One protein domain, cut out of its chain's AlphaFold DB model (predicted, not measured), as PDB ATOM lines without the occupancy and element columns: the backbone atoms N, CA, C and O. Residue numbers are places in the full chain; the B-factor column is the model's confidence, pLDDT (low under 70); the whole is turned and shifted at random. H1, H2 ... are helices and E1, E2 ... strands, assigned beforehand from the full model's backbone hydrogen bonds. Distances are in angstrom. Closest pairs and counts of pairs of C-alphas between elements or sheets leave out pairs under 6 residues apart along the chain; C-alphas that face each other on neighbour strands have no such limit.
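AT A GLANCE: This is residues 334 to 494 of the 499 residues of the protein "HTH merR-type domain-containing protein" of Lachnoclostridium sp. An138 (UniProt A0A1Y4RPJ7). A twisted wall of five antiparallel strands, in the order E3 E4 E10 E7 E6, has helices H2 and H3 over one face, making two layers. H1 crosses H2, with the hairpin E1 and E2 packed on H1 through E1, and a small antiparallel sheet, E5 E9 E8, sits at one end of the wall. The printed part has 161 residues, with three named helices and ten named strands in the order H1 E1 E2 E3 E4 E5 H2 H3 E6 E7 E8 E9 E10, of mixed class. It is compact, with a radius of gyration of the C-alphas of 15.7 A and spans of 46 by 40 by 30 A.

HOW THE PARTS SIT: H1, residues 334 to 346, comes closest to E1, residues 354 to 356, at the C-alphas of Ala 337 and Leu 356, 5.3 A apart. E1 forms a hairpin with E2, residues 362 to 364; N 355 and O 363 are 2.9 A apart. E3, residues 381 to 387, and E4, residues 390 to 401, form a hairpin, with N 383 and O 395 at 2.8 A. E4 is antiparallel to E10, residues 484 to 493, with N 396 and O 489 at 2.8 A. E5, residues 406 to 408, pairs with E9, residues 475 to 478, with N 407 and O 476 at 2.9 A. H2, residues 411 to 424, lies over E10 at a height over the sheet of 9.0 A and runs along the strands. H2 touches H1 at a steep tilt of 57 degrees, opposite ways; their closest C-alphas, of Asn 339 and Ala 420, are 5.0 A apart. H1 only grazes the large sheet, with residues 334 to 336. H3, residues 432 to 442, touches H2 at a steep tilt of 49 degrees, opposite ways, with the closest C-alphas, of Gln 415 and Gly 439, 6.0 A apart. H3 lies over E7, residues 457 to 466, and E6, residues 447 to 454, on the same face as H2. E6 and E7 form a hairpin, with N 450 and O 461 at 2.8 A; between E7 and E10, N 460 and O 490 are 2.8 A apart. E8, residues 468 to 470, forms a hairpin with E9, with N 469 and O 477 at 2.9 A. In H1, H2 and H3 every O i to N i+4 pair is within hydrogen-bond range.

IN THESE COORDINATES: H1 begins at C-alpha 334 (26.185, 29.822, 36.686) and is 18.4 A long; H2 is 19.8 A. E4, the longest strand, measures 33.7 A and E7 29.6 A. E10, 30.1 A long, ends at C-alpha 493 (12.796, 32.784, 26.373).

THE WHOLE: The two C-alphas farthest apart, of Asn 427 and Glu 481, are 46.7 A apart. The printed part has no cut. E2 to E3, residues 365 to 380, is a long link. The mean pLDDT of the printed part is 86.1; residues 427 to 429, 444 to 445, 473 and 494 are under 70.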
ATOM      1  N   GLU A 334      25.895  30.415  35.375       95.12
ATOM      2  CA  GLU A 334      26.185  29.822  36.686       95.12
ATOM      3  C   GLU A 334      24.891  29.403  37.402       95.12
ATOM      4  O   GLU A 334      24.721  28.253  37.812       95.12
ATOM      5  N   GLU A 335      23.912  30.306  37.466       95.81
ATOM      6  CA  GLU A 335      22.618  30.029  38.092       95.81
ATOM      7  C   GLU A 335      21.806  28.967  37.327       95.81
ATOM      8  O   GLU A 335      21.019  28.228  37.933       95.81
ATOM      9  N   PHE A 336      21.988  28.861  36.003       96.12
ATOM     10  CA  PHE A 336      21.448  27.758  35.207       96.12
ATOM     11  C   PHE A 336      22.097  26.422  35.584       96.12
ATOM     12  O   PHE A 336      21.370  25.444  35.775       96.12
ATOM     13  N   ALA A 337      23.423  26.371  35.732       96.19
ATOM     14  CA  ALA A 337      24.133  25.164  36.142       96.19
ATOM     15  C   ALA A 337      23.684  24.690  37.535       96.19
ATOM     16  O   ALA A 337      23.410  23.503  37.730       96.19
ATOM     17  N   GLU A 338      23.490  25.611  38.487       96.19
ATOM     18  CA  GLU A 338      22.903  25.296  39.796       96.19
ATOM     19  C   GLU A 338      21.486  24.713  39.677       96.19
ATOM     20  O   GLU A 338      21.161  23.700  40.305       96.19
ATOM     21  N   ASN A 339      20.637  25.317  38.838       95.44
ATOM     22  CA  ASN A 339      19.281  24.830  38.585       95.44
ATOM     23  C   ASN A 339      19.270  23.438  37.928       95.44
ATOM     24  O   ASN A 339      18.426  22.604  38.270       95.44
ATOM     25  N   TYR A 340      20.192  23.184  36.997       95.38
ATOM     26  CA  TYR A 340      20.369  21.892  36.337       95.38
ATOM     27  C   TYR A 340      20.764  20.817  37.354       95.38
ATOM     28  O   TYR A 340      20.095  19.787  37.472       95.38
ATOM     29  N   ASN A 341      21.797  21.095  38.150       95.25
ATOM     30  CA  ASN A 341      22.303  20.184  39.173       95.25
ATOM     31  C   ASN A 341      21.244  19.886  40.250       95.25
ATOM     32  O   ASN A 341      21.110  18.741  40.684       95.25
ATOM     33  N   PHE A 342      20.429  20.878  40.627       94.06
ATOM     34  CA  PHE A 342      19.292  20.685  41.532       94.06
ATOM     35  C   PHE A 342      18.299  19.637  41.003       94.06
ATOM     36  O   PHE A 342      17.881  18.743  41.744       94.06
ATOM     37  N   TYR A 343      17.910  19.721  39.727       92.81
ATOM     38  CA  TYR A 343      16.971  18.760  39.143       92.81
ATOM     39  C   TYR A 343      17.610  17.385  38.899       92.81
ATOM     40  O   TYR A 343      16.931  16.379  39.108       92.81
ATOM     41  N   ALA A 344      18.898  17.322  38.548       92.56
ATOM     42  CA  ALA A 344      19.660  16.070  38.487       92.56
ATOM     43  C   ALA A 344      19.592  15.308  39.824       92.56
ATOM     44  O   ALA A 344      19.162  14.150  39.874       92.56
ATOM     45  N   GLU A 345      19.869  15.993  40.938       90.81
ATOM     46  CA  GLU A 345      19.771  15.409  42.279       90.81
ATOM     47  C   GLU A 345      18.323  15.045  42.659       90.81
ATOM     48  O   GLU A 345      18.060  13.979  43.239       90.81
ATOM     49  N   TYR A 346      17.356  15.901  42.312       89.69
ATOM     50  CA  TYR A 346      15.935  15.670  42.579       89.69
ATOM     51  C   TYR A 346      15.415  14.387  41.912       89.69
ATOM     52  O   TYR A 346      14.644  13.633  42.519       89.69
ATOM     53  N   TYR A 347      15.851  14.107  40.681       88.62
ATOM     54  CA  TYR A 347      15.523  12.877  39.958       88.62
ATOM     55  C   TYR A 347      16.443  11.694  40.297       88.62
ATOM     56  O   TYR A 347      16.200  10.600  39.796       88.62
ATOM     57  N   GLN A 348      17.415  11.870  41.205       86.12
ATOM     58  CA  GLN A 348      18.417  10.859  41.576       86.12
ATOM     59  C   GLN A 348      19.218  10.355  40.370       86.12
ATOM     60  O   GLN A 348      19.509   9.165  40.265       86.12
ATOM     61  N   ASN A 349      19.554  11.262  39.457       86.19
ATOM     62  CA  ASN A 349      20.442  10.967  38.348       86.19
ATOM     63  C   ASN A 349      21.773  11.684  38.590       86.19
ATOM     64  O   ASN A 349      21.841  12.909  38.539       86.19
ATOM     65  N   ASP A 350      22.811  10.915  38.904       82.81
ATOM     66  CA  ASP A 350      24.163  11.415  39.161       82.81
ATOM     67  C   ASP A 350      25.002  11.557  37.881       82.81
ATOM     68  O   ASP A 350      26.184  11.899  37.960       82.81
ATOM     69  N   PHE A 351      24.405  11.250  36.721       86.25
ATOM     70  CA  PHE A 351      25.031  11.235  35.404       86.25
ATOM     71  C   PHE A 351      26.432  10.613  35.426       86.25
ATOM     72  O   PHE A 351      27.365  11.163  34.847       86.25
ATOM     73  N   TRP A 352      26.597   9.466  36.096       85.44
ATOM     74  CA  TRP A 352      27.900   8.803  36.225       85.44
ATOM     75  C   TRP A 352      28.968   9.735  36.827       85.44
ATOM     76  O   TRP A 352      30.059   9.914  36.274       85.44
ATOM     77  N   ASN A 353      28.648  10.319  37.986       87.81
ATOM     78  CA  ASN A 353      29.495  11.254  38.729       87.81
ATOM     79  C   ASN A 353      29.816  12.548  37.948       87.81
ATOM     80  O   ASN A 353      30.929  13.069  38.035       87.81
ATOM     81  N   LYS A 354      28.845  13.080  37.194       89.75
ATOM     82  CA  LYS A 354      28.981  14.331  36.431       89.75
ATOM     83  C   LYS A 354      27.961  15.382  36.855       89.75
ATOM     84  O   LYS A 354      26.808  15.079  37.145       89.75
ATOM     85  N   LYS A 355      28.398  16.640  36.850       93.56
ATOM     86  CA  LYS A 355      27.581  17.834  37.111       93.56
ATOM     87  C   LYS A 355      28.050  18.995  36.235       93.56
ATOM     88  O   LYS A 355      29.164  18.940  35.721       93.56
ATOM     89  N   LEU A 356      27.242  20.040  36.097       94.44
ATOM     90  CA  LEU A 356      27.682  21.273  35.436       94.44
ATOM     91  C   LEU A 356      28.475  22.159  36.412       94.44
ATOM     92  O   LEU A 356      28.093  22.261  37.583       94.44
ATOM     93  N   ASN A 357      29.578  22.759  35.954       94.12
ATOM     94  CA  ASN A 357      30.325  23.800  36.678       94.12
ATOM     95  C   ASN A 357      29.716  25.200  36.451       94.12
ATOM     96  O   ASN A 357      28.681  25.332  35.801       94.12
ATOM     97  N   GLU A 358      30.349  26.241  37.003       92.50
ATOM     98  CA  GLU A 358      29.896  27.640  36.902       92.50
ATOM     99  C   GLU A 358      29.865  28.137  35.443       92.50
ATOM    100  O   GLU A 358      29.031  28.964  35.083       92.50
ATOM    101  N   GLU A 359      30.713  27.571  34.580       91.06
ATOM    102  CA  GLU A 359      30.760  27.843  33.141       91.06
ATOM    103  C   GLU A 359      29.740  27.031  32.316       91.06
ATOM    104  O   GLU A 359      29.616  27.239  31.109       91.06
ATOM    105  N   GLY A 360      28.996  26.111  32.942       89.56
ATOM    106  CA  GLY A 360      28.032  25.238  32.267       89.56
ATOM    107  C   GLY A 360      28.654  24.068  31.491       89.56
ATOM    108  O   GLY A 360      27.981  23.440  30.676       89.56
ATOM    109  N   GLU A 361      29.918  23.750  31.761       92.69
ATOM    110  CA  GLU A 361      30.650  22.590  31.256       92.69
ATOM    111  C   GLU A 361      30.544  21.392  32.216       92.69
ATOM    112  O   GLU A 361      30.345  21.525  33.427       92.69
ATOM    113  N   TRP A 362      30.710  20.180  31.682       91.94
ATOM    114  CA  TRP A 362      30.682  18.955  32.480       91.94
ATOM    115  C   TRP A 362      31.941  18.795  33.338       91.94
ATOM    116  O   TRP A 362      33.053  18.686  32.823       91.94
ATOM    117  N   ALA A 363      31.752  18.658  34.648       90.94
ATOM    118  CA  ALA A 363      32.802  18.414  35.628       90.94
ATOM    119  C   ALA A 363      32.489  17.191  36.504       90.94
ATOM    120  O   ALA A 363      31.330  16.805  36.688       90.94
ATOM    121  N   ASP A 364      33.532  16.582  37.070       88.69
ATOM    122  CA  ASP A 364      33.380  15.475  38.016       88.69
ATOM    123  C   ASP A 364      32.731  15.956  39.324       88.69
ATOM    124  O   ASP A 364      33.137  16.957  39.923       88.69
ATOM    125  N   ALA A 365      31.713  15.231  39.792       83.69
ATOM    126  CA  ALA A 365      31.029  15.556  41.043       83.69
ATOM    127  C   ALA A 365      31.848  15.153  42.285       83.69
ATOM    128  O   ALA A 365      31.750  15.815  43.322       83.69
ATOM    129  N   SER A 366      32.683  14.117  42.174       83.62
ATOM    130  CA  SER A 366      33.614  13.644  43.206       83.62
ATOM    131  C   SER A 366      34.899  13.085  42.590       83.62
ATOM    132  O   SER A 366      34.893  12.589  41.468       83.62
ATOM    133  N   THR A 367      36.003  13.111  43.336       81.88
ATOM    134  CA  THR A 367      37.281  12.510  42.911       81.88
ATOM    135  C   THR A 367      37.379  11.009  43.196       81.88
ATOM    136  O   THR A 367      38.323  10.362  42.752       81.88
ATOM    137  N   ASP A 368      36.431  10.455  43.955       81.56
ATOM    138  CA  ASP A 368      36.531   9.102  44.514       81.56
ATOM    139  C   ASP A 368      36.064   8.011  43.539       81.56
ATOM    140  O   ASP A 368      36.455   6.850  43.671       81.56
ATOM    141  N   ILE A 369      35.237   8.370  42.553       77.56
ATOM    142  CA  ILE A 369      34.654   7.439  41.582       77.56
ATOM    143  C   ILE A 369      34.921   7.960  40.169       77.56
ATOM    144  O   ILE A 369      34.440   9.020  39.787       77.56
ATOM    145  N   VAL A 370      35.651   7.191  39.360       77.50
ATOM    146  CA  VAL A 370      35.928   7.539  37.958       77.50
ATOM    147  C   VAL A 370      35.273   6.512  37.047       77.50
ATOM    148  O   VAL A 370      35.614   5.329  37.084       77.50
ATOM    149  N   TYR A 371      34.346   6.971  36.209       79.06
ATOM    150  CA  TYR A 371      33.746   6.158  35.154       79.06
ATOM    151  C   TYR A 371      34.579   6.266  33.876       79.06
ATOM    152  O   TYR A 371      34.960   7.361  33.462       79.06
ATOM    153  N   GLN A 372      34.870   5.123  33.254       77.31
ATOM    154  CA  GLN A 372      35.537   5.068  31.955       77.31
ATOM    155  C   GLN A 372      34.493   4.926  30.853       77.31
ATOM    156  O   GLN A 372      33.686   3.998  30.877       77.31
ATOM    157  N   PHE A 373      34.548   5.832  29.884       75.62
ATOM    158  CA  PHE A 373      33.717   5.799  28.688       75.62
ATOM    159  C   PHE A 373      34.564   5.407  27.470       75.62
ATOM    160  O   PHE A 373      35.776   5.656  27.467       75.62
ATOM    161  N   PRO A 374      33.953   4.812  26.432       72.25
ATOM    162  CA  PRO A 374      34.612   4.606  25.148       72.25
ATOM    163  C   PRO A 374      35.180   5.912  24.582       72.25
ATOM    164  O   PRO A 374      34.644   6.993  24.816       72.25
ATOM    165  N   ALA A 375      36.251   5.827  23.791       71.56
ATOM    166  CA  ALA A 375      36.882   7.011  23.197       71.56
ATOM    167  C   ALA A 375      35.965   7.767  22.210       71.56
ATOM    168  O   ALA A 375      36.169   8.960  21.973       71.56
ATOM    169  N   SER A 376      34.973   7.070  21.652       70.81
ATOM    170  CA  SER A 376      33.888   7.581  20.804       70.81
ATOM    171  C   SER A 376      32.845   8.384  21.584       70.81
ATOM    172  O   SER A 376      32.144   9.200  20.994       70.81
ATOM    173  N   PHE A 377      32.744   8.195  22.903       78.25
ATOM    174  CA  PHE A 377      31.737   8.864  23.715       78.25
ATOM    175  C   PHE A 377      32.038  10.360  23.838       78.25
ATOM    176  O   PHE A 377      33.171  10.784  24.110       78.25
ATOM    177  N   ARG A 378      31.002  11.172  23.657       83.12
ATOM    178  CA  ARG A 378      31.027  12.619  23.851       83.12
ATOM    179  C   ARG A 378      29.836  13.005  24.710       83.12
ATOM    180  O   ARG A 378      28.729  12.519  24.492       83.12
ATOM    181  N   TRP A 379      30.092  13.842  25.708       87.12
ATOM    182  CA  TRP A 379      29.023  14.460  26.480       87.12
ATOM    183  C   TRP A 379      28.334  15.537  25.632       87.12
ATOM    184  O   TRP A 379      28.984  16.104  24.755       87.12
ATOM    185  N   PRO A 380      27.046  15.826  25.877       91.62
ATOM    186  CA  PRO A 380      26.348  16.920  25.224       91.62
ATOM    187  C   PRO A 380      27.012  18.253  25.554       91.62
ATOM    188  O   PRO A 380      27.259  18.548  26.726       91.62
ATOM    189  N   ASP A 381      27.215  19.072  24.533       93.06
ATOM    190  CA  ASP A 381      27.696  20.435  24.682       93.06
ATOM    191  C   ASP A 381      26.524  21.360  25.018       93.06
ATOM    192  O   ASP A 381      25.474  21.326  24.367       93.06
ATOM    193  N   PHE A 382      26.711  22.211  26.025       94.81
ATOM    194  CA  PHE A 382      25.783  23.288  26.342       94.81
ATOM    195  C   PHE A 382      26.283  24.585  25.709       94.81
ATOM    196  O   PHE A 382      27.374  25.064  26.001       94.81
ATOM    197  N   ILE A 383      25.470  25.154  24.824       95.56
ATOM    198  CA  ILE A 383      25.745  26.414  24.139       95.56
ATOM    199  C   ILE A 383      24.787  27.461  24.698       95.56
ATOM    200  O   ILE A 383      23.565  27.304  24.616       95.56
ATOM    201  N   PHE A 384      25.343  28.532  25.254       94.81
ATOM    202  CA  PHE A 384      24.590  29.577  25.937       94.81
ATOM    203  C   PHE A 384      24.478  30.842  25.082       94.81
ATOM    204  O   PHE A 384      25.432  31.257  24.427       94.81
ATOM    205  N   GLU A 385      23.299  31.459  25.100       93.19
ATOM    206  CA  GLU A 385      23.026  32.760  24.493       93.19
ATOM    207  C   GLU A 385      22.707  33.756  25.613       93.19
ATOM    208  O   GLU A 385      21.729  33.579  26.347       93.19
ATOM    209  N   GLU A 386      23.536  34.792  25.750       91.06
ATOM    210  CA  GLU A 386      23.395  35.829  26.774       91.06
ATOM    211  C   GLU A 386      23.170  37.210  26.143       91.06
ATOM    212  O   GLU A 386      23.862  37.599  25.200       91.06
ATOM    213  N   GLU A 387      22.232  37.977  26.700       89.44
ATOM    214  CA  GLU A 387      22.023  39.397  26.397       89.44
ATOM    215  C   GLU A 387      22.116  40.192  27.704       89.44
ATOM    216  O   GLU A 387      21.430  39.874  28.672       89.44
ATOM    217  N   ASP A 388      22.990  41.202  27.761       83.88
ATOM    218  CA  ASP A 388      23.216  42.042  28.953       83.88
ATOM    219  C   ASP A 388      23.503  41.253  30.257       83.88
ATOM    220  O   ASP A 388      23.148  41.682  31.355       83.88
ATOM    221  N   GLY A 389      24.171  40.096  30.145       82.56
ATOM    222  CA  GLY A 389      24.486  39.209  31.276       82.56
ATOM    223  C   GLY A 389      23.317  38.331  31.738       82.56
ATOM    224  O   GLY A 389      23.411  37.674  32.772       82.56
ATOM    225  N   VAL A 390      22.216  38.317  30.983       89.44
ATOM    226  CA  VAL A 390      21.045  37.474  31.222       89.44
ATOM    227  C   VAL A 390      20.998  36.357  30.191       89.44
ATOM    228  O   VAL A 390      21.047  36.600  28.987       89.44
ATOM    229  N   LEU A 391      20.812  35.125  30.658       92.38
ATOM    230  CA  LEU A 391      20.650  33.957  29.806       92.38
ATOM    231  C   LEU A 391      19.281  33.971  29.102       92.38
ATOM    232  O   LEU A 391      18.221  33.806  29.733       92.38
ATOM    233  N   THR A 392      19.308  34.144  27.781       91.56
ATOM    234  CA  THR A 392      18.128  34.229  26.901       91.56
ATOM    235  C   THR A 392      17.887  32.950  26.104       91.56
ATOM    236  O   THR A 392      16.730  32.655  25.768       91.56
ATOM    237  N   GLY A 393      18.931  32.146  25.889       93.69
ATOM    238  CA  GLY A 393      18.846  30.871  25.189       93.69
ATOM    239  C   GLY A 393      19.853  29.831  25.672       93.69
ATOM    240  O   GLY A 393      20.951  30.157  26.113       93.69
ATOM    241  N   VAL A 394      19.464  28.561  25.577       96.38
ATOM    242  CA  VAL A 394      20.316  27.397  25.854       96.38
ATOM    243  C   VAL A 394      20.110  26.381  24.744       96.38
ATOM    244  O   VAL A 394      18.970  26.041  24.434       96.38
ATOM    245  N   THR A 395      21.189  25.871  24.165       96.31
ATOM    246  CA  THR A 395      21.154  24.760  23.212       96.31
ATOM    247  C   THR A 395      21.973  23.601  23.745       96.31
ATOM    248  O   THR A 395      23.145  23.768  24.058       96.31
ATOM    249  N   VAL A 396      21.354  22.429  23.834       95.25
ATOM    250  CA  VAL A 396      22.028  21.162  24.119       95.25
ATOM    251  C   VAL A 396      22.318  20.496  22.781       95.25
ATOM    252  O   VAL A 396      21.384  20.185  22.039       95.25
ATOM    253  N   ARG A 397      23.595  20.308  22.451       94.69
ATOM    254  CA  ARG A 397      24.027  19.664  21.208       94.69
ATOM    255  C   ARG A 397      24.695  18.330  21.511       94.69
ATOM    256  O   ARG A 397      25.628  18.257  22.301       94.69
ATOM    257  N   VAL A 398      24.223  17.281  20.853       90.81
ATOM    258  CA  VAL A 398      24.790  15.934  20.895       90.81
ATOM    259  C   VAL A 398      25.226  15.570  19.488       90.81
ATOM    260  O   VAL A 398      24.415  15.602  18.566       90.81
ATOM    261  N   GLU A 399      26.487  15.190  19.335       89.69
ATOM    262  CA  GLU A 399      27.024  14.670  18.083       89.69
ATOM    263  C   GLU A 399      27.793  13.380  18.369       89.69
ATOM    264  O   GLU A 399      28.754  13.370  19.142       89.69
ATOM    265  N   LEU A 400      27.323  12.280  17.783       85.62
ATOM    266  CA  LEU A 400      27.907  10.951  17.925       85.62
ATOM    267  C   LEU A 400      28.260  10.393  16.547       85.62
ATOM    268  O   LEU A 400      27.462  10.441  15.607       85.62
ATOM    269  N   GLU A 401      29.450   9.810  16.465       83.75
ATOM    270  CA  GLU A 401      29.971   9.142  15.277       83.75
ATOM    271  C   GLU A 401      30.404   7.715  15.628       83.75
ATOM    272  O   GLU A 401      31.005   7.466  16.677       83.75
ATOM    273  N   GLY A 402      30.142   6.782  14.714       76.31
ATOM    274  CA  GLY A 402      30.555   5.389  14.834       76.31
ATOM    275  C   GLY A 402      29.496   4.476  15.459       76.31
ATOM    276  O   GLY A 402      28.670   4.874  16.276       76.31
ATOM    277  N   GLY A 403      29.503   3.208  15.049       74.12
ATOM    278  CA  GLY A 403      28.556   2.191  15.515       74.12
ATOM    279  C   GLY A 403      29.212   1.042  16.269       74.12
ATOM    280  O   GLY A 403      30.419   1.020  16.486       74.12
ATOM    281  N   GLY A 404      28.394   0.064  16.660       70.25
ATOM    282  CA  GLY A 404      28.837  -1.133  17.383       70.25
ATOM    283  C   GLY A 404      28.760  -1.038  18.909       70.25
ATOM    284  O   GLY A 404      28.935  -2.052  19.581       70.25
ATOM    285  N   GLU A 405      28.431   0.131  19.457       73.75
ATOM    286  CA  GLU A 405      28.270   0.352  20.894       73.75
ATOM    287  C   GLU A 405      26.884   0.924  21.225       73.75
ATOM    288  O   GLU A 405      26.214   1.545  20.392       73.75
ATOM    289  N   LEU A 406      26.445   0.663  22.456       78.38
ATOM    290  CA  LEU A 406      25.182   1.143  23.004       78.38
ATOM    291  C   LEU A 406      25.435   2.523  23.628       78.38
ATOM    292  O   LEU A 406      26.268   2.642  24.525       78.38
ATOM    293  N   MET A 407      24.750   3.549  23.134       80.62
ATOM    294  CA  MET A 407      24.980   4.956  23.487       80.62
ATOM    295  C   MET A 407      23.788   5.524  24.251       80.62
ATOM    296  O   MET A 407      22.652   5.130  23.989       80.62
ATOM    297  N   ASP A 408      24.028   6.454  25.176       82.56
ATOM    298  CA  ASP A 408      22.954   7.222  25.819       82.56
ATOM    299  C   ASP A 408      22.254   8.102  24.765       82.56
ATOM    300  O   ASP A 408      22.883   8.685  23.884       82.56
ATOM    301  N   SER A 409      20.929   8.164  24.833       81.69
ATOM    302  CA  SER A 409      20.097   9.051  24.014       81.69
ATOM    303  C   SER A 409      20.178  10.525  24.432       81.69
ATOM    304  O   SER A 409      19.735  11.392  23.678       81.69
ATOM    305  N   PHE A 410      20.694  10.792  25.636       87.50
ATOM    306  CA  PHE A 410      20.787  12.082  26.322       87.50
ATOM    307  C   PHE A 410      19.447  12.784  26.601       87.50
ATOM    308  O   PHE A 410      19.405  13.956  26.979       87.50
ATOM    309  N   GLN A 411      18.324  12.069  26.476       86.62
ATOM    310  CA  GLN A 411      16.993  12.641  26.702       86.62
ATOM    311  C   GLN A 411      16.784  13.150  28.127       86.62
ATOM    312  O   GLN A 411      16.077  14.135  28.330       86.62
ATOM    313  N   MET A 412      17.343  12.467  29.129       88.12
ATOM    314  CA  MET A 412      17.187  12.884  30.523       88.12
ATOM    315  C   MET A 412      17.895  14.221  30.766       88.12
ATOM    316  O   MET A 412      17.352  15.101  31.427       88.12
ATOM    317  N   GLN A 413      19.073  14.402  30.173       92.00
ATOM    318  CA  GLN A 413      19.879  15.614  30.219       92.00
ATOM    319  C   GLN A 413      19.113  16.772  29.558       92.00
ATOM    320  O   GLN A 413      18.965  17.836  30.157       92.00
ATOM    321  N   GLU A 414      18.523  16.544  28.380       91.81
ATOM    322  CA  GLU A 414      17.652  17.518  27.703       91.81
ATOM    323  C   GLU A 414      16.420  17.888  28.546       91.81
ATOM    324  O   GLU A 414      16.076  19.064  28.676       91.81
ATOM    325  N   GLN A 415      15.756  16.900  29.155       91.31
ATOM    326  CA  GLN A 415      14.598  17.133  30.024       91.31
ATOM    327  C   GLN A 415      14.972  17.973  31.249       91.31
ATOM    328  O   GLN A 415      14.249  18.911  31.590       91.31
ATOM    329  N   ILE A 416      16.097  17.671  31.898       93.38
ATOM    330  CA  ILE A 416      16.587  18.426  33.055       93.38
ATOM    331  C   ILE A 416      16.982  19.848  32.642       93.38
ATOM    332  O   ILE A 416      16.594  20.794  33.328       93.38
ATOM    333  N   ALA A 417      17.638  20.024  31.492       94.31
ATOM    334  CA  ALA A 417      17.951  21.342  30.939       94.31
ATOM    335  C   ALA A 417      16.682  22.167  30.672       94.31
ATOM    336  O   ALA A 417      16.595  23.329  31.075       94.31
ATOM    337  N   ALA A 418      15.652  21.545  30.087       92.88
ATOM    338  CA  ALA A 418      14.358  22.182  29.859       92.88
ATOM    339  C   ALA A 418      13.691  22.621  31.167       92.88
ATOM    340  O   ALA A 418      13.164  23.733  31.244       92.88
ATOM    341  N   LEU A 419      13.721  21.781  32.205       92.50
ATOM    342  CA  LEU A 419      13.164  22.113  33.518       92.50
ATOM    343  C   LEU A 419      13.960  23.219  34.219       92.50
ATOM    344  O   LEU A 419      13.351  24.137  34.770       92.50
ATOM    345  N   ALA A 420      15.291  23.174  34.160       93.81
ATOM    346  CA  ALA A 420      16.171  24.184  34.741       93.81
ATOM    347  C   ALA A 420      15.965  25.561  34.094       93.81
ATOM    348  O   ALA A 420      15.795  26.561  34.796       93.81
ATOM    349  N   PHE A 421      15.897  25.612  32.760       92.94
ATOM    350  CA  PHE A 421      15.752  26.861  32.019       92.94
ATOM    351  C   PHE A 421      14.319  27.409  32.042       92.94
ATOM    352  O   PHE A 421      14.095  28.570  32.390       92.94
ATOM    353  N   ALA A 422      13.317  26.584  31.717       90.06
ATOM    354  CA  ALA A 422      11.924  27.031  31.702       90.06
ATOM    355  C   ALA A 422      11.378  27.270  33.119       90.06
ATOM    356  O   ALA A 422      10.568  28.175  33.326       90.06
ATOM    357  N   GLY A 423      11.844  26.505  34.111       88.12
ATOM    358  CA  GLY A 423      11.458  26.653  35.517       88.12
ATOM    359  C   GLY A 423      11.986  27.912  36.188       88.12
ATOM    360  O   GLY A 423      11.368  28.410  37.137       88.12
ATOM    361  N   ALA A 424      13.080  28.466  35.665       90.00
ATOM    362  CA  ALA A 424      13.620  29.730  36.134       90.00
ATOM    363  C   ALA A 424      12.641  30.890  35.902       90.00
ATOM    364  O   ALA A 424      12.598  31.823  36.696       90.00
ATOM    365  N   SER A 425      11.786  30.847  34.879       85.00
ATOM    366  CA  SER A 425      10.818  31.920  34.616       85.00
ATOM    367  C   SER A 425       9.896  32.169  35.826       85.00
ATOM    368  O   SER A 425       9.276  31.242  36.354       85.00
ATOM    369  N   ARG A 426       9.756  33.436  36.268       76.12
ATOM    370  CA  ARG A 426       9.010  33.813  37.502       76.12
ATOM    371  C   ARG A 426       7.576  33.278  37.549       76.12
ATOM    372  O   ARG A 426       7.101  32.887  38.613       76.12
ATOM    373  N   ASN A 427       6.919  33.207  36.395       69.12
ATOM    374  CA  ASN A 427       5.527  32.780  36.272       69.12
ATOM    375  C   ASN A 427       5.361  31.361  35.710       69.12
ATOM    376  O   ASN A 427       4.230  30.978  35.433       69.12
ATOM    377  N   ALA A 428       6.436  30.583  35.523       65.81
ATOM    378  CA  ALA A 428       6.318  29.236  34.967       65.81
ATOM    379  C   ALA A 428       5.571  28.305  35.939       65.81
ATOM    380  O   ALA A 428       6.078  28.028  37.031       65.81
ATOM    381  N   PRO A 429       4.383  27.788  35.570       62.59
ATOM    382  CA  PRO A 429       3.667  26.811  36.372       62.59
ATOM    383  C   PRO A 429       4.211  25.419  36.039       62.59
ATOM    384  O   PRO A 429       3.544  24.615  35.386       62.59
ATOM    385  N   LEU A 430       5.455  25.139  36.431       72.50
ATOM    386  CA  LEU A 430       5.993  23.798  36.257       72.50
ATOM    387  C   LEU A 430       5.277  22.829  37.205       72.50
ATOM    388  O   LEU A 430       5.186  23.031  38.413       72.50
ATOM    389  N   SER A 431       4.754  21.762  36.619       81.62
ATOM    390  CA  SER A 431       4.158  20.622  37.315       81.62
ATOM    391  C   SER A 431       4.812  19.343  36.820       81.62
ATOM    392  O   SER A 431       5.412  19.332  35.741       81.62
ATOM    393  N   VAL A 432       4.623  18.236  37.539       82.38
ATOM    394  CA  VAL A 432       5.075  16.915  37.071       82.38
ATOM    395  C   VAL A 432       4.524  16.603  35.671       82.38
ATOM    396  O   VAL A 432       5.241  16.079  34.828       82.38
ATOM    397  N   TRP A 433       3.297  17.027  35.353       82.06
ATOM    398  CA  TRP A 433       2.732  16.879  34.004       82.06
ATOM    399  C   TRP A 433       3.470  17.675  32.930       82.06
ATOM    400  O   TRP A 433       3.452  17.280  31.769       82.06
ATOM    401  N   THR A 434       4.105  18.786  33.296       83.50
ATOM    402  CA  THR A 434       4.939  19.556  32.364       83.50
ATOM    403  C   THR A 434       6.222  18.794  32.065       83.50
ATOM    404  O   THR A 434       6.545  18.622  30.897       83.50
ATOM    405  N   ALA A 435       6.873  18.236  33.092       85.31
ATOM    406  CA  ALA A 435       8.024  17.349  32.917       85.31
ATOM    407  C   ALA A 435       7.676  16.124  32.052       85.31
ATOM    408  O   ALA A 435       8.373  15.835  31.088       85.31
ATOM    409  N   VAL A 436       6.540  15.464  32.316       85.31
ATOM    410  CA  VAL A 436       6.062  14.323  31.511       85.31
ATOM    411  C   VAL A 436       5.775  14.729  30.061       85.31
ATOM    412  O   VAL A 436       6.139  14.005  29.138       85.31
ATOM    413  N   ARG A 437       5.132  15.881  29.821       86.94
ATOM    414  CA  ARG A 437       4.890  16.376  28.453       86.94
ATOM    415  C   ARG A 437       6.190  16.702  27.726       86.94
ATOM    416  O   ARG A 437       6.292  16.367  26.549       86.94
ATOM    417  N   LEU A 438       7.145  17.338  28.407       85.94
ATOM    418  CA  LEU A 438       8.473  17.611  27.860       85.94
ATOM    419  C   LEU A 438       9.160  16.299  27.489       85.94
ATOM    420  O   LEU A 438       9.521  16.133  26.332       85.94
ATOM    421  N   GLY A 439       9.217  15.326  28.400       85.44
ATOM    422  CA  GLY A 439       9.823  14.028  28.114       85.44
ATOM    423  C   GLY A 439       9.165  13.284  26.953       85.44
ATOM    424  O   GLY A 439       9.856  12.816  26.055       85.44
ATOM    425  N   ASN A 440       7.831  13.271  26.885       85.62
ATOM    426  CA  ASN A 440       7.114  12.655  25.764       85.62
ATOM    427  C   ASN A 440       7.375  13.359  24.421       85.62
ATOM    428  O   ASN A 440       7.376  12.702  23.385       85.62
ATOM    429  N   ARG A 441       7.565  14.686  24.415       85.44
ATOM    430  CA  ARG A 441       7.909  15.447  23.199       85.44
ATOM    431  C   ARG A 441       9.374  15.287  22.798       85.44
ATOM    432  O   ARG A 441       9.671  15.379  21.613       85.44
ATOM    433  N   LEU A 442      10.249  15.057  23.776       82.75
ATOM    434  CA  LEU A 442      11.682  14.827  23.596       82.75
ATOM    435  C   LEU A 442      12.029  13.362  23.310       82.75
ATOM    436  O   LEU A 442      13.194  13.067  23.062       82.75
ATOM    437  N   ALA A 443      11.059  12.448  23.296       79.75
ATOM    438  CA  ALA A 443      11.293  11.075  22.860       79.75
ATOM    439  C   ALA A 443      11.994  11.053  21.485       79.75
ATOM    440  O   ALA A 443      11.684  11.887  20.628       79.75
ATOM    441  N   VAL A 444      12.958  10.134  21.299       66.50
ATOM    442  CA  VAL A 444      13.786  10.051  20.079       66.50
ATOM    443  C   VAL A 444      12.897  10.139  18.839       66.50
ATOM    444  O   VAL A 444      11.980   9.338  18.658       66.50
ATOM    445  N   GLN A 445      13.184  11.120  17.987       69.50
ATOM    446  CA  GLN A 445      12.629  11.190  16.642       69.50
ATOM    447  C   GLN A 445      13.682  10.657  15.681       69.50
ATOM    448  O   GLN A 445      14.844  11.029  15.798       69.50
ATOM    449  N   GLU A 446      13.289   9.788  14.745       70.12
ATOM    450  CA  GLU A 446      14.251   9.189  13.815       70.12
ATOM    451  C   GLU A 446      14.900  10.238  12.911       70.12
ATOM    452  O   GLU A 446      16.105  10.218  12.743       70.12
ATOM    453  N   ASN A 447      14.129  11.161  12.336       81.94
ATOM    454  CA  ASN A 447      14.654  12.289  11.569       81.94
ATOM    455  C   ASN A 447      13.609  13.407  11.531       81.94
ATOM    456  O   ASN A 447      12.435  13.142  11.255       81.94
ATOM    457  N   GLY A 448      14.025  14.654  11.756       86.38
ATOM    458  CA  GLY A 448      13.156  15.816  11.588       86.38
ATOM    459  C   GLY A 448      13.405  16.945  12.579       86.38
ATOM    460  O   GLY A 448      14.352  16.931  13.360       86.38
ATOM    461  N   SER A 449      12.519  17.939  12.523       88.94
ATOM    462  CA  SER A 449      12.505  19.054  13.464       88.94
ATOM    463  C   SER A 449      11.134  19.201  14.109       88.94
ATOM    464  O   SER A 449      10.103  19.102  13.440       88.94
ATOM    465  N   LEU A 450      11.122  19.509  15.401       89.94
ATOM    466  CA  LEU A 450       9.932  19.778  16.192       89.94
ATOM    467  C   LEU A 450      10.088  21.139  16.873       89.94
ATOM    468  O   LEU A 450      11.068  21.373  17.570       89.94
ATOM    469  N   SER A 451       9.094  22.018  16.735       91.00
ATOM    470  CA  SER A 451       9.001  23.227  17.554       91.00
ATOM    471  C   SER A 451       7.716  23.240  18.368       91.00
ATOM    472  O   SER A 451       6.647  22.835  17.901       91.00
ATOM    473  N   PHE A 452       7.813  23.674  19.619       90.50
ATOM    474  CA  PHE A 452       6.658  23.806  20.499       90.50
ATOM    475  C   PHE A 452       6.901  24.860  21.577       90.50
ATOM    476  O   PHE A 452       8.025  25.277  21.832       90.50
ATOM    477  N   LYS A 453       5.820  25.289  22.229       87.88
ATOM    478  CA  LYS A 453       5.875  26.225  23.354       87.88
ATOM    479  C   LYS A 453       5.362  25.546  24.610       87.88
ATOM    480  O   LYS A 453       4.325  24.885  24.569       87.88
ATOM    481  N   GLU A 454       6.065  25.734  25.717       83.31
ATOM    482  CA  GLU A 454       5.659  25.235  27.030       83.31
ATOM    483  C   GLU A 454       6.205  26.183  28.107       83.31
ATOM    484  O   GLU A 454       7.315  26.688  27.981       83.31
ATOM    485  N   ALA A 455       5.429  26.472  29.154       79.06
ATOM    486  CA  ALA A 455       5.864  27.296  30.295       79.06
ATOM    487  C   ALA A 455       6.483  28.682  29.954       79.06
ATOM    488  O   ALA A 455       7.229  29.235  30.757       79.06
ATOM    489  N   GLY A 456       6.139  29.273  28.800       80.44
ATOM    490  CA  GLY A 456       6.677  30.570  28.353       80.44
ATOM    491  C   GLY A 456       8.026  30.494  27.625       80.44
ATOM    492  O   GLY A 456       8.580  31.534  27.278       80.44
ATOM    493  N   THR A 457       8.520  29.284  27.362       87.88
ATOM    494  CA  THR A 457       9.754  29.013  26.618       87.88
ATOM    495  C   THR A 457       9.414  28.406  25.258       87.88
ATOM    496  O   THR A 457       8.517  27.562  25.139       87.88
ATOM    497  N   GLU A 458      10.110  28.863  24.219       92.06
ATOM    498  CA  GLU A 458      10.070  28.264  22.888       92.06
ATOM    499  C   GLU A 458      11.143  27.181  22.803       92.06
ATOM    500  O   GLU A 458      12.311  27.422  23.102       92.06
ATOM    501  N   PHE A 459      10.724  25.981  22.423       92.75
ATOM    502  CA  PHE A 459      11.576  24.813  22.280       92.75
ATOM    503  C   PHE A 459      11.693  24.462  20.805       92.75
ATOM    504  O   PHE A 459      10.685  24.415  20.092       92.75
ATOM    505  N   TYR A 460      12.913  24.184  20.367       93.50
ATOM    506  CA  TYR A 460      13.225  23.686  19.039       93.50
ATOM    507  C   TYR A 460      14.114  22.458  19.181       93.50
ATOM    508  O   TYR A 460      15.149  22.509  19.833       93.50
ATOM    509  N   LEU A 461      13.688  21.353  18.592       92.62
ATOM    510  CA  LEU A 461      14.435  20.111  18.539       92.62
ATOM    511  C   LEU A 461      14.699  19.788  17.075       92.62
ATOM    512  O   LEU A 461      13.761  19.762  16.281       92.62
ATOM    513  N   HIS A 462      15.944  19.497  16.737       92.75
ATOM    514  CA  HIS A 462      16.340  18.916  15.465       92.75
ATOM    515  C   HIS A 462      17.057  17.595  15.731       92.75
ATOM    516  O   HIS A 462      17.862  17.492  16.656       92.75
ATOM    517  N   THR A 463      16.732  16.557  14.970       90.94
ATOM    518  CA  THR A 463      17.414  15.266  15.056       90.94
ATOM    519  C   THR A 463      17.690  14.753  13.653       90.94
ATOM    520  O   THR A 463      16.778  14.661  12.828       90.94
ATOM    521  N   GLU A 464      18.951  14.414  13.417       90.00
ATOM    522  CA  GLU A 464      19.429  13.722  12.233       90.00
ATOM    523  C   GLU A 464      20.080  12.410  12.674       90.00
ATOM    524  O   GLU A 464      21.036  12.390  13.448       90.00
ATOM    525  N   MET A 465      19.538  11.294  12.200       86.94
ATOM    526  CA  MET A 465      19.987   9.957  12.549       86.94
ATOM    527  C   MET A 465      20.218   9.136  11.284       86.94
ATOM    528  O   MET A 465      19.311   8.916  10.471       86.94
ATOM    529  N   LYS A 466      21.438   8.618  11.149       88.44
ATOM    530  CA  LYS A 466      21.854   7.714  10.079       88.44
ATOM    531  C   LYS A 466      22.478   6.461  10.684       88.44
ATOM    532  O   LYS A 466      23.409   6.546  11.475       88.44
ATOM    533  N   ASN A 467      21.966   5.291  10.304       85.69
ATOM    534  CA  ASN A 467      22.417   3.967  10.759       85.69
ATOM    535  C   ASN A 467      22.437   3.746  12.287       85.69
ATOM    536  O   ASN A 467      22.928   2.713  12.741       85.69
ATOM    537  N   TYR A 468      21.862   4.646  13.082       83.19
ATOM    538  CA  TYR A 468      21.451   4.362  14.453       83.19
ATOM    539  C   TYR A 468      20.009   3.859  14.464       83.19
ATOM    540  O   TYR A 468      19.197   4.217  13.612       83.19
ATOM    541  N   SER A 469      19.690   3.016  15.438       80.44
ATOM    542  CA  SER A 469      18.318   2.635  15.760       80.44
ATOM    543  C   SER A 469      18.074   2.794  17.252       80.44
ATOM    544  O   SER A 469      18.993   2.677  18.068       80.44
ATOM    545  N   GLN A 470      16.827   3.080  17.612       80.00
ATOM    546  CA  GLN A 470      16.447   3.215  19.007       80.00
ATOM    547  C   GLN A 470      16.347   1.831  19.657       80.00
ATOM    548  O   GLN A 470      15.532   1.003  19.248       80.00
ATOM    549  N   TRP A 471      17.156   1.593  20.689       76.62
ATOM    550  CA  TRP A 471      17.102   0.358  21.473       76.62
ATOM    551  C   TRP A 471      16.109   0.477  22.638       76.62
ATOM    552  O   TRP A 471      15.334  -0.441  22.904       76.62
ATOM    553  N   SER A 472      16.099   1.625  23.323       77.88
ATOM    554  CA  SER A 472      15.118   1.980  24.356       77.88
ATOM    555  C   SER A 472      14.883   3.495  24.385       77.88
ATOM    556  O   SER A 472      15.444   4.237  23.582       77.88
ATOM    557  N   SER A 473      14.050   3.996  25.303       69.19
ATOM    558  CA  SER A 473      13.930   5.445  25.532       69.19
ATOM    559  C   SER A 473      15.253   6.092  25.939       69.19
ATOM    560  O   SER A 473      15.452   7.259  25.642       69.19
ATOM    561  N   GLU A 474      16.139   5.339  26.589       75.19
ATOM    562  CA  GLU A 474      17.395   5.833  27.159       75.19
ATOM    563  C   GLU A 474      18.603   5.536  26.271       75.19
ATOM    564  O   GLU A 474      19.616   6.213  26.402       75.19
ATOM    565  N   TYR A 475      18.501   4.570  25.347       82.69
ATOM    566  CA  TYR A 475      19.651   4.077  24.596       82.69
ATOM    567  C   TYR A 475      19.438   3.991  23.082       82.69
ATOM    568  O   TYR A 475      18.396   3.545  22.586       82.69
ATOM    569  N   LEU A 476      20.498   4.337  22.357       84.94
ATOM    570  CA  LEU A 476      20.657   4.231  20.910       84.94
ATOM    571  C   LEU A 476      21.687   3.151  20.571       84.94
ATOM    572  O   LEU A 476      22.638   2.924  21.319       84.94
ATOM    573  N   MET A 477      21.521   2.490  19.426       84.00
ATOM    574  CA  MET A 477      22.458   1.479  18.938       84.00
ATOM    575  C   MET A 477      22.863   1.778  17.496       84.00
ATOM    576  O   MET A 477      22.024   1.765  16.591       84.00
ATOM    577  N   GLY A 478      24.154   2.036  17.286       83.50
ATOM    578  CA  GLY A 478      24.730   2.230  15.956       83.50
ATOM    579  C   GLY A 478      24.954   0.887  15.262       83.50
ATOM    580  O   GLY A 478      25.597  -0.000  15.822       83.50
ATOM    581  N   SER A 479      24.429   0.728  14.050       80.50
ATOM    582  CA  SER A 479      24.476  -0.531  13.290       80.50
ATOM    583  C   SER A 479      25.728  -0.702  12.417       80.50
ATOM    584  O   SER A 479      25.999  -1.812  11.958       80.50
ATOM    585  N   SER A 480      26.508   0.363  12.203       80.69
ATOM    586  CA  SER A 480      27.690   0.374  11.329       80.69
ATOM    587  C   SER A 480      28.680   1.486  11.700       80.69
ATOM    588  O   SER A 480      28.323   2.432  12.392       80.69
ATOM    589  N   GLU A 481      29.930   1.402  11.230       79.69
ATOM    590  CA  GLU A 481      30.965   2.427  11.481       79.69
ATOM    591  C   GLU A 481      30.630   3.807  10.888       79.69
ATOM    592  O   GLU A 481      31.127   4.811  11.381       79.69
ATOM    593  N   ASP A 482      29.765   3.881   9.871       82.12
ATOM    594  CA  ASP A 482      29.271   5.139   9.287       82.12
ATOM    595  C   ASP A 482      27.981   5.651   9.956       82.12
ATOM    596  O   ASP A 482      27.254   6.460   9.365       82.12
ATOM    597  N   ALA A 483      27.665   5.150  11.155       85.44
ATOM    598  CA  ALA A 483      26.566   5.656  11.960       85.44
ATOM    599  C   ALA A 483      26.851   7.084  12.435       85.44
ATOM    600  O   ALA A 483      27.949   7.398  12.896       85.44
ATOM    601  N   TYR A 484      25.839   7.935  12.299       87.12
ATOM    602  CA  TYR A 484      25.883   9.348  12.645       87.12
ATOM    603  C   TYR A 484      24.598   9.738  13.362       87.12
ATOM    604  O   TYR A 484      23.501   9.388  12.913       87.12
ATOM    605  N   TYR A 485      24.737  10.449  14.472       87.56
ATOM    606  CA  TYR A 485      23.615  10.988  15.219       87.56
ATOM    607  C   TYR A 485      23.932  12.412  15.646       87.56
ATOM    608  O   TYR A 485      24.830  12.638  16.454       87.56
ATOM    609  N   LEU A 486      23.165  13.354  15.111       89.88
ATOM    610  CA  LEU A 486      23.166  14.747  15.518       89.88
ATOM    611  C   LEU A 486      21.821  15.068  16.141       89.88
ATOM    612  O   LEU A 486      20.760  14.811  15.564       89.88
ATOM    613  N   ARG A 487      21.864  15.690  17.309       90.81
ATOM    614  CA  ARG A 487      20.674  16.190  17.967       90.81
ATOM    615  C   ARG A 487      20.944  17.546  18.582       90.81
ATOM    616  O   ARG A 487      21.863  17.706  19.377       90.81
ATOM    617  N   GLU A 488      20.123  18.514  18.207       93.56
ATOM    618  CA  GLU A 488      20.199  19.883  18.702       93.56
ATOM    619  C   GLU A 488      18.872  20.244  19.353       93.56
ATOM    620  O   GLU A 488      17.827  20.288  18.698       93.56
ATOM    621  N   PHE A 489      18.915  20.495  20.656       94.62
ATOM    622  CA  PHE A 489      17.760  20.886  21.441       94.62
ATOM    623  C   PHE A 489      17.956  22.290  22.011       94.62
ATOM    624  O   PHE A 489      18.652  22.496  23.004       94.62
ATOM    625  N   SER A 490      17.319  23.264  21.369       94.50
ATOM    626  CA  SER A 490      17.378  24.681  21.713       94.50
ATOM    627  C   SER A 490      16.148  25.131  22.495       94.50
ATOM    628  O   SER A 490      15.008  24.755  22.211       94.50
ATOM    629  N   MET A 491      16.383  26.005  23.463       94.19
ATOM    630  CA  MET A 491      15.398  26.573  24.371       94.19
ATOM    631  C   MET A 491      15.610  28.080  24.410       94.19
ATOM    632  O   MET A 491      16.699  28.526  24.751       94.19
ATOM    633  N   ARG A 492      14.588  28.876  24.090       92.25
ATOM    634  CA  ARG A 492      14.678  30.345  24.113       92.25
ATOM    635  C   ARG A 492      13.524  30.965  24.885       92.25
ATOM    636  O   ARG A 492      12.368  30.560  24.734       92.25
ATOM    637  N   LYS A 493      13.826  31.959  25.723       85.19
ATOM    638  CA  LYS A 493      12.796  32.784  26.373       85.19
ATOM    639  C   LYS A 493      12.205  33.740  25.338       85.19
ATOM    640  O   LYS A 493      12.923  34.271  24.497       85.19
ATOM    641  N   GLN A 494      10.896  33.983  25.393       69.25
ATOM    642  CA  GLN A 494      10.334  35.091  24.622       69.25
ATOM    643  C   GLN A 494      10.885  36.408  25.169       69.25
ATOM    644  O   GLN A 494      10.779  36.659  26.371       69.25
TER     645      GLN A 494